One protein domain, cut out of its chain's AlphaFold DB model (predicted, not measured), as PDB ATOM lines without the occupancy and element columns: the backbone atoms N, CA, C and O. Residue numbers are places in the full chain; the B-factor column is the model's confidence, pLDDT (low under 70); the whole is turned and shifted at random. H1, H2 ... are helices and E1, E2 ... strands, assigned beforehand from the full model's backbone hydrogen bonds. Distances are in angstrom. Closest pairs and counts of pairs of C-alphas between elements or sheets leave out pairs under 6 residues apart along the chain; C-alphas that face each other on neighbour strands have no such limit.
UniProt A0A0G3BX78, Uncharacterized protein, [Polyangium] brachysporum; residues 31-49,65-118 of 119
ATOM      1  N   GLU A  31     318.766 156.919 240.042       79.94
ATOM      2  CA  GLU A  31     318.537 156.915 238.595       79.94
ATOM      3  C   GLU A  31     318.883 155.578 237.916       79.94
ATOM      4  O   GLU A  31     318.314 155.242 236.877       79.94
ATOM      5  N   GLY A  32     319.849 154.828 238.451       80.88
ATOM      6  CA  GLY A  32     320.220 153.499 237.970       80.88
ATOM      7  C   GLY A  32     319.174 152.450 238.337       80.88
ATOM      8  O   GLY A  32     318.819 151.629 237.494       80.88
ATOM      9  N   LEU A  33     318.633 152.521 239.554       82.56
ATOM     10  CA  LEU A  33     317.539 151.659 240.009       82.56
ATOM     11  C   LEU A  33     316.268 151.891 239.195       82.56
ATOM     12  O   LEU A  33     315.730 150.937 238.637       82.56
ATOM     13  N   ALA A  34     315.862 153.156 239.039       81.25
ATOM     14  CA  ALA A  34     314.695 153.522 238.240       81.25
ATOM     15  C   ALA A  34     314.816 153.025 236.789       81.25
ATOM     16  O   ALA A  34     313.856 152.507 236.224       81.25
ATOM     17  N   ARG A  35     316.016 153.102 236.194       80.56
ATOM     18  CA  ARG A  35     316.266 152.571 234.845       80.56
ATOM     19  C   ARG A  35     316.110 151.053 234.751       80.56
ATOM     20  O   ARG A  35     315.594 150.573 233.746       80.56
ATOM     21  N   VAL A  36     316.565 150.294 235.748       80.62
ATOM     22  CA  VAL A  36     316.440 148.823 235.753       80.62
ATOM     23  C   VAL A  36     314.989 148.399 235.953       80.62
ATOM     24  O   VAL A  36     314.514 147.509 235.252       80.62
ATOM     25  N   GLU A  37     314.274 149.058 236.861       82.81
ATOM     26  CA  GLU A  37     312.850 148.818 237.089       82.81
ATOM     27  C   GLU A  37     312.025 149.138 235.839       82.81
ATOM     28  O   GLU A  37     311.261 148.294 235.372       82.81
ATOM     29  N   GLN A  38     312.246 150.307 235.233       79.25
ATOM     30  CA  GLN A  38     311.551 150.705 234.013       79.25
ATOM     31  C   GLN A  38     311.853 149.747 232.855       79.25
ATOM     32  O   GLN A  38     310.935 149.324 232.163       79.25
ATOM     33  N   ALA A  39     313.107 149.311 232.692       80.06
ATOM     34  CA  ALA A  39     313.464 148.305 231.694       80.06
ATOM     35  C   ALA A  39     312.794 146.941 231.947       80.06
ATOM     36  O   ALA A  39     312.394 146.270 230.997       80.06
ATOM     37  N   CYS A  40     312.639 146.535 233.212       81.12
ATOM     38  CA  CYS A  40     311.903 145.327 233.585       81.12
ATOM     39  C   CYS A  40     310.418 145.445 233.217       81.12
ATOM     40  O   CYS A  40     309.878 144.548 232.564       81.12
ATOM     41  N   VAL A  41     309.773 146.561 233.574       79.75
ATOM     42  CA  VAL A  41     308.363 146.817 233.249       79.75
ATOM     43  C   VAL A  41     308.172 146.882 231.739       79.75
ATOM     44  O   VAL A  41     307.281 146.219 231.216       79.75
ATOM     45  N   ASP A  42     309.035 147.594 231.019       74.12
ATOM     46  CA  ASP A  42     308.971 147.718 229.563       74.12
ATOM     47  C   ASP A  42     309.197 146.374 228.873       74.12
ATOM     48  O   ASP A  42     308.482 146.055 227.931       74.12
ATOM     49  N   ALA A  43     310.123 145.538 229.342       74.19
ATOM     50  CA  ALA A  43     310.331 144.199 228.792       74.19
ATOM     51  C   ALA A  43     309.161 143.251 229.106       74.19
ATOM     52  O   ALA A  43     308.768 142.439 228.265       74.19
ATOM     53  N   MET A  44     308.567 143.354 230.294       73.12
ATOM     54  CA  MET A  44     307.374 142.596 230.686       73.12
ATOM     55  C   MET A  44     306.160 143.016 229.863       73.12
ATOM     56  O   MET A  44     305.457 142.174 229.311       73.12
ATOM     57  N   VAL A  45     305.951 144.321 229.704       68.06
ATOM     58  CA  VAL A  45     304.905 144.860 228.844       68.06
ATOM     59  C   VAL A  45     305.203 144.485 227.403       68.06
ATOM     60  O   VAL A  45     304.331 143.918 226.788       68.06
ATOM     61  N   LYS A  46     306.406 144.666 226.860       68.06
ATOM     62  CA  LYS A  46     306.758 144.309 225.473       68.06
ATOM     63  C   LYS A  46     306.651 142.809 225.200       68.06
ATOM     64  O   LYS A  46     306.150 142.429 224.153       68.06
ATOM     65  N   SER A  47     307.051 141.937 226.121       64.12
ATOM     66  CA  SER A  47     306.868 140.483 225.958       64.12
ATOM     67  C   SER A  47     305.395 140.062 225.994       64.12
ATOM     68  O   SER A  47     305.035 139.044 225.407       64.12
ATOM     69  N   ARG A  48     304.527 140.854 226.635       58.25
ATOM     70  CA  ARG A  48     303.073 140.627 226.701       58.25
ATOM     71  C   ARG A  48     302.261 141.450 225.688       58.25
ATOM     72  O   ARG A  48     301.142 141.077 225.364       58.25
ATOM     73  N   CYS A  49     302.820 142.555 225.207       50.62
ATOM     74  CA  CYS A  49     302.169 143.670 224.517       50.62
ATOM     75  C   CYS A  49     303.051 144.229 223.389       50.62
ATOM     76  O   CYS A  49     302.907 145.405 223.060       50.62
ATOM     77  N   PHE A  65     292.378 147.044 223.437       76.00
ATOM     78  CA  PHE A  65     292.747 146.215 222.292       76.00
ATOM     79  C   PHE A  65     294.257 146.038 222.248       76.00
ATOM     80  O   PHE A  65     294.990 146.972 221.937       76.00
ATOM     81  N   ILE A  66     294.703 144.821 222.541       69.88
ATOM     82  CA  ILE A  66     296.100 144.422 222.414       69.88
ATOM     83  C   ILE A  66     296.204 143.703 221.079       69.88
ATOM     84  O   ILE A  66     295.569 142.662 220.888       69.88
ATOM     85  N   ALA A  67     296.954 144.239 220.119       61.19
ATOM     86  CA  ALA A  67     297.004 143.566 218.828       61.19
ATOM     87  C   ALA A  67     297.651 142.165 218.948       61.19
ATOM     88  O   ALA A  67     298.325 141.837 219.923       61.19
ATOM     89  N   GLY A  68     297.316 141.265 218.026       61.00
ATOM     90  CA  GLY A  68     297.679 139.842 218.112       61.00
ATOM     91  C   GLY A  68     296.952 139.021 219.194       61.00
ATOM     92  O   GLY A  68     296.890 137.805 219.055       61.00
ATOM     93  N   VAL A  69     296.364 139.646 220.223       76.69
ATOM     94  CA  VAL A  69     295.551 138.974 221.262       76.69
ATOM     95  C   VAL A  69     294.060 139.256 221.066       76.69
ATOM     96  O   VAL A  69     293.238 138.350 221.174       76.69
ATOM     97  N   GLY A  70     293.713 140.504 220.741       73.56
ATOM     98  CA  GLY A  70     292.340 140.975 220.598       73.56
ATOM     99  C   GLY A  70     291.899 141.880 221.749       73.56
ATOM    100  O   GLY A  70     292.709 142.544 222.399       73.56
ATOM    101  N   ALA A  71     290.587 141.951 221.958       83.31
ATOM    102  CA  ALA A  71     289.983 142.761 223.007       83.31
ATOM    103  C   ALA A  71     290.190 142.094 224.377       83.31
ATOM    104  O   ALA A  71     289.867 140.920 224.555       83.31
ATOM    105  N   VAL A  72     290.715 142.843 225.341       77.75
ATOM    106  CA  VAL A  72     290.967 142.391 226.713       77.75
ATOM    107  C   VAL A  72     290.259 143.328 227.679       77.75
ATOM    108  O   VAL A  72     290.268 144.543 227.498       77.75
ATOM    109  N   ASP A  73     289.645 142.770 228.716       85.00
ATOM    110  CA  ASP A  73     289.023 143.559 229.776       85.00
ATOM    111  C   ASP A  73     290.047 144.481 230.469       85.00
ATOM    112  O   ASP A  73     291.181 144.086 230.761       85.00
ATOM    113  N   VAL A  74     289.652 145.730 230.735       82.38
ATOM    114  CA  VAL A  74     290.563 146.738 231.296       82.38
ATOM    115  C   VAL A  74     291.034 146.378 232.710       82.38
ATOM    116  O   VAL A  74     292.168 146.701 233.070       82.38
ATOM    117  N   GLN A  75     290.213 145.689 233.511       81.81
ATOM    118  CA  GLN A  75     290.598 145.248 234.854       81.81
ATOM    119  C   GLN A  75     291.588 144.092 234.775       81.81
ATOM    120  O   GLN A  75     292.589 144.104 235.488       81.81
ATOM    121  N   ALA A  76     291.372 143.143 233.860       79.31
ATOM    122  CA  ALA A  76     292.334 142.076 233.593       79.31
ATOM    123  C   ALA A  76     293.694 142.644 233.146       79.31
ATOM    124  O   ALA A  76     294.736 142.236 233.660       79.31
ATOM    125  N   TYR A  77     293.692 143.641 232.254       78.81
ATOM    126  CA  TYR A  77     294.911 144.338 231.839       78.81
ATOM    127  C   TYR A  77     295.614 145.038 233.015       78.81
ATOM    128  O   TYR A  77     296.818 144.862 233.211       78.81
ATOM    129  N   ARG A  78     294.872 145.792 233.839       80.50
ATOM    130  CA  ARG A  78     295.423 146.470 235.026       80.50
ATOM    131  C   ARG A  78     295.988 145.479 236.046       80.50
ATOM    132  O   ARG A  78     297.070 145.717 236.570       80.50
ATOM    133  N   ALA A  79     295.306 144.361 236.289       78.12
ATOM    134  CA  ALA A  79     295.767 143.319 237.202       78.12
ATOM    135  C   ALA A  79     297.062 142.652 236.709       78.12
ATOM    136  O   ALA A  79     297.987 142.433 237.495       78.12
ATOM    137  N   LEU A  80     297.164 142.379 235.404       71.19
ATOM    138  CA  LEU A  80     298.391 141.865 234.789       71.19
ATOM    139  C   LEU A  80     299.543 142.863 234.919       71.19
ATOM    140  O   LEU A  80     300.653 142.470 235.275       71.19
ATOM    141  N   ARG A  81     299.274 144.152 234.685       77.06
ATOM    142  CA  ARG A  81     300.269 145.214 234.846       77.06
ATOM    143  C   ARG A  81     300.754 145.325 236.294       77.06
ATOM    144  O   ARG A  81     301.958 145.276 236.516       77.06
ATOM    145  N   ALA A  82     299.839 145.381 237.261       76.19
ATOM    146  CA  ALA A  82     300.168 145.447 238.686       76.19
ATOM    147  C   ALA A  82     300.986 144.227 239.151       76.19
ATOM    148  O   ALA A  82     301.946 144.359 239.906       76.19
ATOM    149  N   SER A  83     300.652 143.031 238.652       75.94
ATOM    150  CA  SER A  83     301.429 141.814 238.922       75.94
ATOM    151  C   SER A  83     302.849 141.910 238.355       75.94
ATOM    152  O   SER A  83     303.798 141.419 238.965       75.94
ATOM    153  N   GLY A  84     303.004 142.557 237.197       76.81
ATOM    154  CA  GLY A  84     304.309 142.798 236.599       76.81
ATOM    155  C   GLY A  84     305.151 143.817 237.361       76.81
ATOM    156  O   GLY A  84     306.331 143.568 237.597       76.81
ATOM    157  N   GLU A  85     304.532 144.906 237.816       78.62
ATOM    158  CA  GLU A  85     305.162 145.910 238.682       78.62
ATOM    159  C   GLU A  85     305.657 145.271 239.991       78.62
ATOM    160  O   GLU A  85     306.814 145.452 240.365       78.62
ATOM    161  N   ALA A  86     304.857 144.404 240.624       79.56
ATOM    162  CA  ALA A  86     305.271 143.664 241.819       79.56
ATOM    163  C   ALA A  86     306.483 142.736 241.582       79.56
ATOM    164  O   ALA A  86     307.292 142.523 242.486       79.56
ATOM    165  N   MET A  87     306.633 142.188 240.371       77.31
ATOM    166  CA  MET A  87     307.798 141.381 239.992       77.31
ATOM    167  C   MET A  87     309.050 142.251 239.821       77.31
ATOM    168  O   MET A  87     310.120 141.896 240.317       77.31
ATOM    169  N   CYS A  88     308.916 143.408 239.169       85.38
ATOM    170  CA  CYS A  88     310.018 144.356 238.988       85.38
ATOM    171  C   CYS A  88     310.446 145.016 240.309       85.38
ATOM    172  O   CYS A  88     311.627 145.288 240.512       85.38
ATOM    173  N   GLU A  89     309.534 145.149 241.268       86.75
ATOM    174  CA  GLU A  89     309.826 145.589 242.632       86.75
ATOM    175  C   GLU A  89     310.758 144.617 243.387       86.75
ATOM    176  O   GLU A  89     311.579 145.030 244.209       86.75
ATOM    177  N   VAL A  90     310.687 143.306 243.112       85.75
ATOM    178  CA  VAL A  90     311.653 142.335 243.666       85.75
ATOM    179  C   VAL A  90     313.050 142.609 243.118       85.75
ATOM    180  O   VAL A  90     314.017 142.618 243.875       85.75
ATOM    181  N   VAL A  91     313.151 142.896 241.821       85.00
ATOM    182  CA  VAL A  91     314.416 143.228 241.157       85.00
ATOM    183  C   VAL A  91     315.009 144.508 241.734       85.00
ATOM    184  O   VAL A  91     316.193 144.525 242.069       85.00
ATOM    185  N   ARG A  92     314.186 145.552 241.895       88.19
ATOM    186  CA  ARG A  92     314.593 146.816 242.516       88.19
ATOM    187  C   ARG A  92     315.179 146.571 243.901       88.19
ATOM    188  O   ARG A  92     316.317 146.959 244.144       88.19
ATOM    189  N   ARG A  93     314.457 145.856 244.769       89.12
ATOM    190  CA  ARG A  93     314.923 145.544 246.130       89.12
ATOM    191  C   ARG A  93     316.210 144.719 246.141       89.12
ATOM    192  O   ARG A  93     317.103 145.021 246.926       89.12
ATOM    193  N   SER A  94     316.347 143.724 245.263       87.44
ATOM    194  CA  SER A  94     317.598 142.964 245.128       87.44
ATOM    195  C   SER A  94     318.768 143.859 244.701       87.44
ATOM    196  O   SER A  94     319.865 143.728 245.236       87.44
ATOM    197  N   CYS A  95     318.538 144.792 243.773       87.44
ATOM    198  CA  CYS A  95     319.550 145.748 243.318       87.44
ATOM    199  C   CYS A  95     319.884 146.844 244.342       87.44
ATOM    200  O   CYS A  95     321.015 147.324 244.358       87.44
ATOM    201  N   GLU A  96     318.929 147.243 245.184       90.81
ATOM    202  CA  GLU A  96     319.151 148.160 246.311       90.81
ATOM    203  C   GLU A  96     320.004 147.519 247.404       90.81
ATOM    204  O   GLU A  96     320.880 148.174 247.965       90.81
ATOM    205  N   GLN A  97     319.753 146.241 247.701       90.50
ATOM    206  CA  GLN A  97     320.494 145.500 248.722       90.50
ATOM    207  C   GLN A  97     321.929 145.202 248.289       90.50
ATOM    208  O   GLN A  97     322.854 145.400 249.074       90.50
ATOM    209  N   ASP A  98     322.117 144.728 247.055       91.38
ATOM    210  CA  ASP A  98     323.438 144.426 246.512       91.38
ATOM    211  C   ASP A  98     323.489 144.678 245.000       91.38
ATOM    212  O   ASP A  98     323.183 143.818 244.169       91.38
ATOM    213  N   TRP A  99     323.929 145.883 244.645       88.94
ATOM    214  CA  TRP A  99     324.066 146.321 243.257       88.94
ATOM    215  C   TRP A  99     325.006 145.441 242.420       88.94
ATOM    216  O   TRP A  99     324.796 145.269 241.215       88.94
ATOM    217  N   ASN A 100     326.045 144.889 243.053       90.94
ATOM    218  CA  ASN A 100     327.029 144.022 242.405       90.94
ATOM    219  C   ASN A 100     326.709 142.533 242.600       90.94
ATOM    220  O   ASN A 100     327.418 141.676 242.071       90.94
ATOM    221  N   GLY A 101     325.641 142.226 243.332       89.94
ATOM    222  CA  GLY A 101     325.181 140.874 243.570       89.94
ATOM    223  C   GLY A 101     324.755 140.203 242.272       89.94
ATOM    224  O   GLY A 101     324.167 140.824 241.380       89.94
ATOM    225  N   GLN A 102     324.998 138.895 242.182       90.00
ATOM    226  CA  GLN A 102     324.725 138.102 240.979       90.00
ATOM    227  C   GLN A 102     323.277 138.252 240.479       90.00
ATOM    228  O   GLN A 102     323.030 138.242 239.273       90.00
ATOM    229  N   GLN A 103     322.318 138.431 241.396       86.75
ATOM    230  CA  GLN A 103     320.904 138.647 241.075       86.75
ATOM    231  C   GLN A 103     320.681 139.970 240.327       86.75
ATOM    232  O   GLN A 103     320.056 139.969 239.267       86.75
ATOM    233  N   CYS A 104     321.233 141.081 240.831       87.25
ATOM    234  CA  CYS A 104     321.108 142.388 240.188       87.25
ATOM    235  C   CYS A 104     321.880 142.447 238.865       87.25
ATOM    236  O   CYS A 104     321.382 142.971 237.870       87.25
ATOM    237  N   VAL A 105     323.076 141.854 238.813       88.38
ATOM    238  CA  VAL A 105     323.866 141.752 237.577       88.38
ATOM    239  C   VAL A 105     323.086 140.995 236.500       88.38
ATOM    240  O   VAL A 105     322.937 141.489 235.383       88.38
ATOM    241  N   THR A 106     322.514 139.840 236.846       86.25
ATOM    242  CA  THR A 106     321.694 139.041 235.921       86.25
ATOM    243  C   THR A 106     320.471 139.822 235.448       86.25
ATOM    244  O   THR A 106     320.230 139.911 234.246       86.25
ATOM    245  N   ALA A 107     319.735 140.444 236.370       84.94
ATOM    246  CA  ALA A 107     318.595 141.304 236.064       84.94
ATOM    247  C   ALA A 107     318.953 142.416 235.069       84.94
ATOM    248  O   ALA A 107     318.278 142.604 234.055       84.94
ATOM    249  N   ARG A 108     320.058 143.124 235.323       85.62
ATOM    250  CA  ARG A 108     320.561 144.172 234.435       85.62
ATOM    251  C   ARG A 108     320.844 143.610 233.050       85.62
ATOM    252  O   ARG A 108     320.337 144.170 232.093       85.62
ATOM    253  N   HIS A 109     321.564 142.495 232.930       83.94
ATOM    254  CA  HIS A 109     321.838 141.881 231.627       83.94
ATOM    255  C   HIS A 109     320.574 141.459 230.872       83.94
ATOM    256  O   HIS A 109     320.504 141.656 229.661       83.94
ATOM    257  N   LEU A 110     319.576 140.915 231.569       77.94
ATOM    258  CA  LEU A 110     318.323 140.479 230.953       77.94
ATOM    259  C   LEU A 110     317.508 141.654 230.397       77.94
ATOM    260  O   LEU A 110     316.971 141.554 229.293       77.94
ATOM    261  N   TRP A 111     317.425 142.769 231.129       75.88
ATOM    262  CA  TRP A 111     316.495 143.855 230.796       75.88
ATOM    263  C   TRP A 111     317.136 145.089 230.145       75.88
ATOM    264  O   TRP A 111     316.458 145.773 229.384       75.88
ATOM    265  N   THR A 112     318.437 145.361 230.313       69.38
ATOM    266  CA  THR A 112     319.102 146.440 229.547       69.38
ATOM    267  C   THR A 112     319.459 146.020 228.119       69.38
ATOM    268  O   THR A 112     319.397 146.853 227.211       69.38
ATOM    269  N   ALA A 113     319.748 144.733 227.881       58.88
ATOM    270  CA  ALA A 113     319.967 144.197 226.533       58.88
ATOM    271  C   ALA A 113     318.687 144.248 225.675       58.88
ATOM    272  O   ALA A 113     318.737 144.540 224.481       58.88
ATOM    273  N   ALA A 114     317.519 144.046 226.294       55.03
ATOM    274  CA  ALA A 114     316.221 144.115 225.620       55.03
ATOM    275  C   ALA A 114     315.877 145.522 225.083       55.03
ATOM    276  O   ALA A 114     315.128 145.641 224.108       55.03
ATOM    277  N   ASN A 115     316.449 146.571 225.686       49.62
ATOM    278  CA  ASN A 115     316.253 147.969 225.290       49.62
ATOM    279  C   ASN A 115     317.284 148.482 224.273       49.62
ATOM    280  O   ASN A 115     317.046 149.501 223.637       49.62
ATOM    281  N   THR A 116     318.408 147.784 224.083       52.28
ATOM    282  CA  THR A 116     319.439 148.138 223.084       52.28
ATOM    283  C   THR A 116     319.297 147.372 221.768       52.28
ATOM    284  O   THR A 116     319.899 147.760 220.773       52.28
ATOM    285  N   ALA A 117     318.473 146.322 221.727       49.28
ATOM    286  CA  ALA A 117     318.207 145.520 220.529       49.28
ATOM    287  C   ALA A 117     317.046 146.044 219.650       49.28
ATOM    288  O   ALA A 117     316.526 145.301 218.819       49.28
ATOM    289  N   ALA A 118     316.600 147.290 219.841       41.62
ATOM    290  CA  ALA A 118     315.638 147.933 218.944       41.62
ATOM    291  C   ALA A 118     316.402 148.714 217.848       41.62
ATOM    292  O   ALA A 118     317.173 149.601 218.215       41.62
TER     293      ALA A 118
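This is residues 31 to 49 and 65 to 118 of the 119 residues of an uncharacterized protein of [Polyangium] brachysporum (UniProt A0A0G3BX78). One long helix, H2, makes the length, H1 runs beside it the opposite way, and H3 folds back from H2's last residues to pack across H1. E1 lies at H2's other end, in a small loop with residues 65 to 66. The 73 printed residues, mostly helix, hold H1, E1, H2 and H3 in that order. The whole is only just loose, close to compact, with a radius of gyration of the C-alphas of 13.6 A; it is elongated, 42 by 26 by 19 A.

Find C-alpha 74 at (290.563, 146.738, 231.296); from there H2, residues 74 to 97, runs 34.7 A. H1 is residues 31 to 49, 25.3 A; E1 is residues 70 to 73, 10.1 A. H3, residues 102 to 116, runs 21.2 A to C-alpha 116 at (319.439, 148.138, 223.084).

H2 touches H1, C-alphas of Cys 88 and Glu 37 closest at 5.6 A, at a shallow tilt of 34 degrees, only just short of steep. H3 touches H1 at a steep tilt of 63 degrees, C-alphas of Trp 111 and Ala 39 closest at 5.5 A. Every O i to N i+4 pair is within hydrogen-bond range in H1, 18 of 20 in H2 and 8 of 11 in H3. E1 pairs with no named strand.

Residues 50 to 64 are not printed; C-alphas 49 and 65 are 10.0 A apart. Look for pLDDT under 70 at residues 45 to 49, 66 to 68 and 112 to 118.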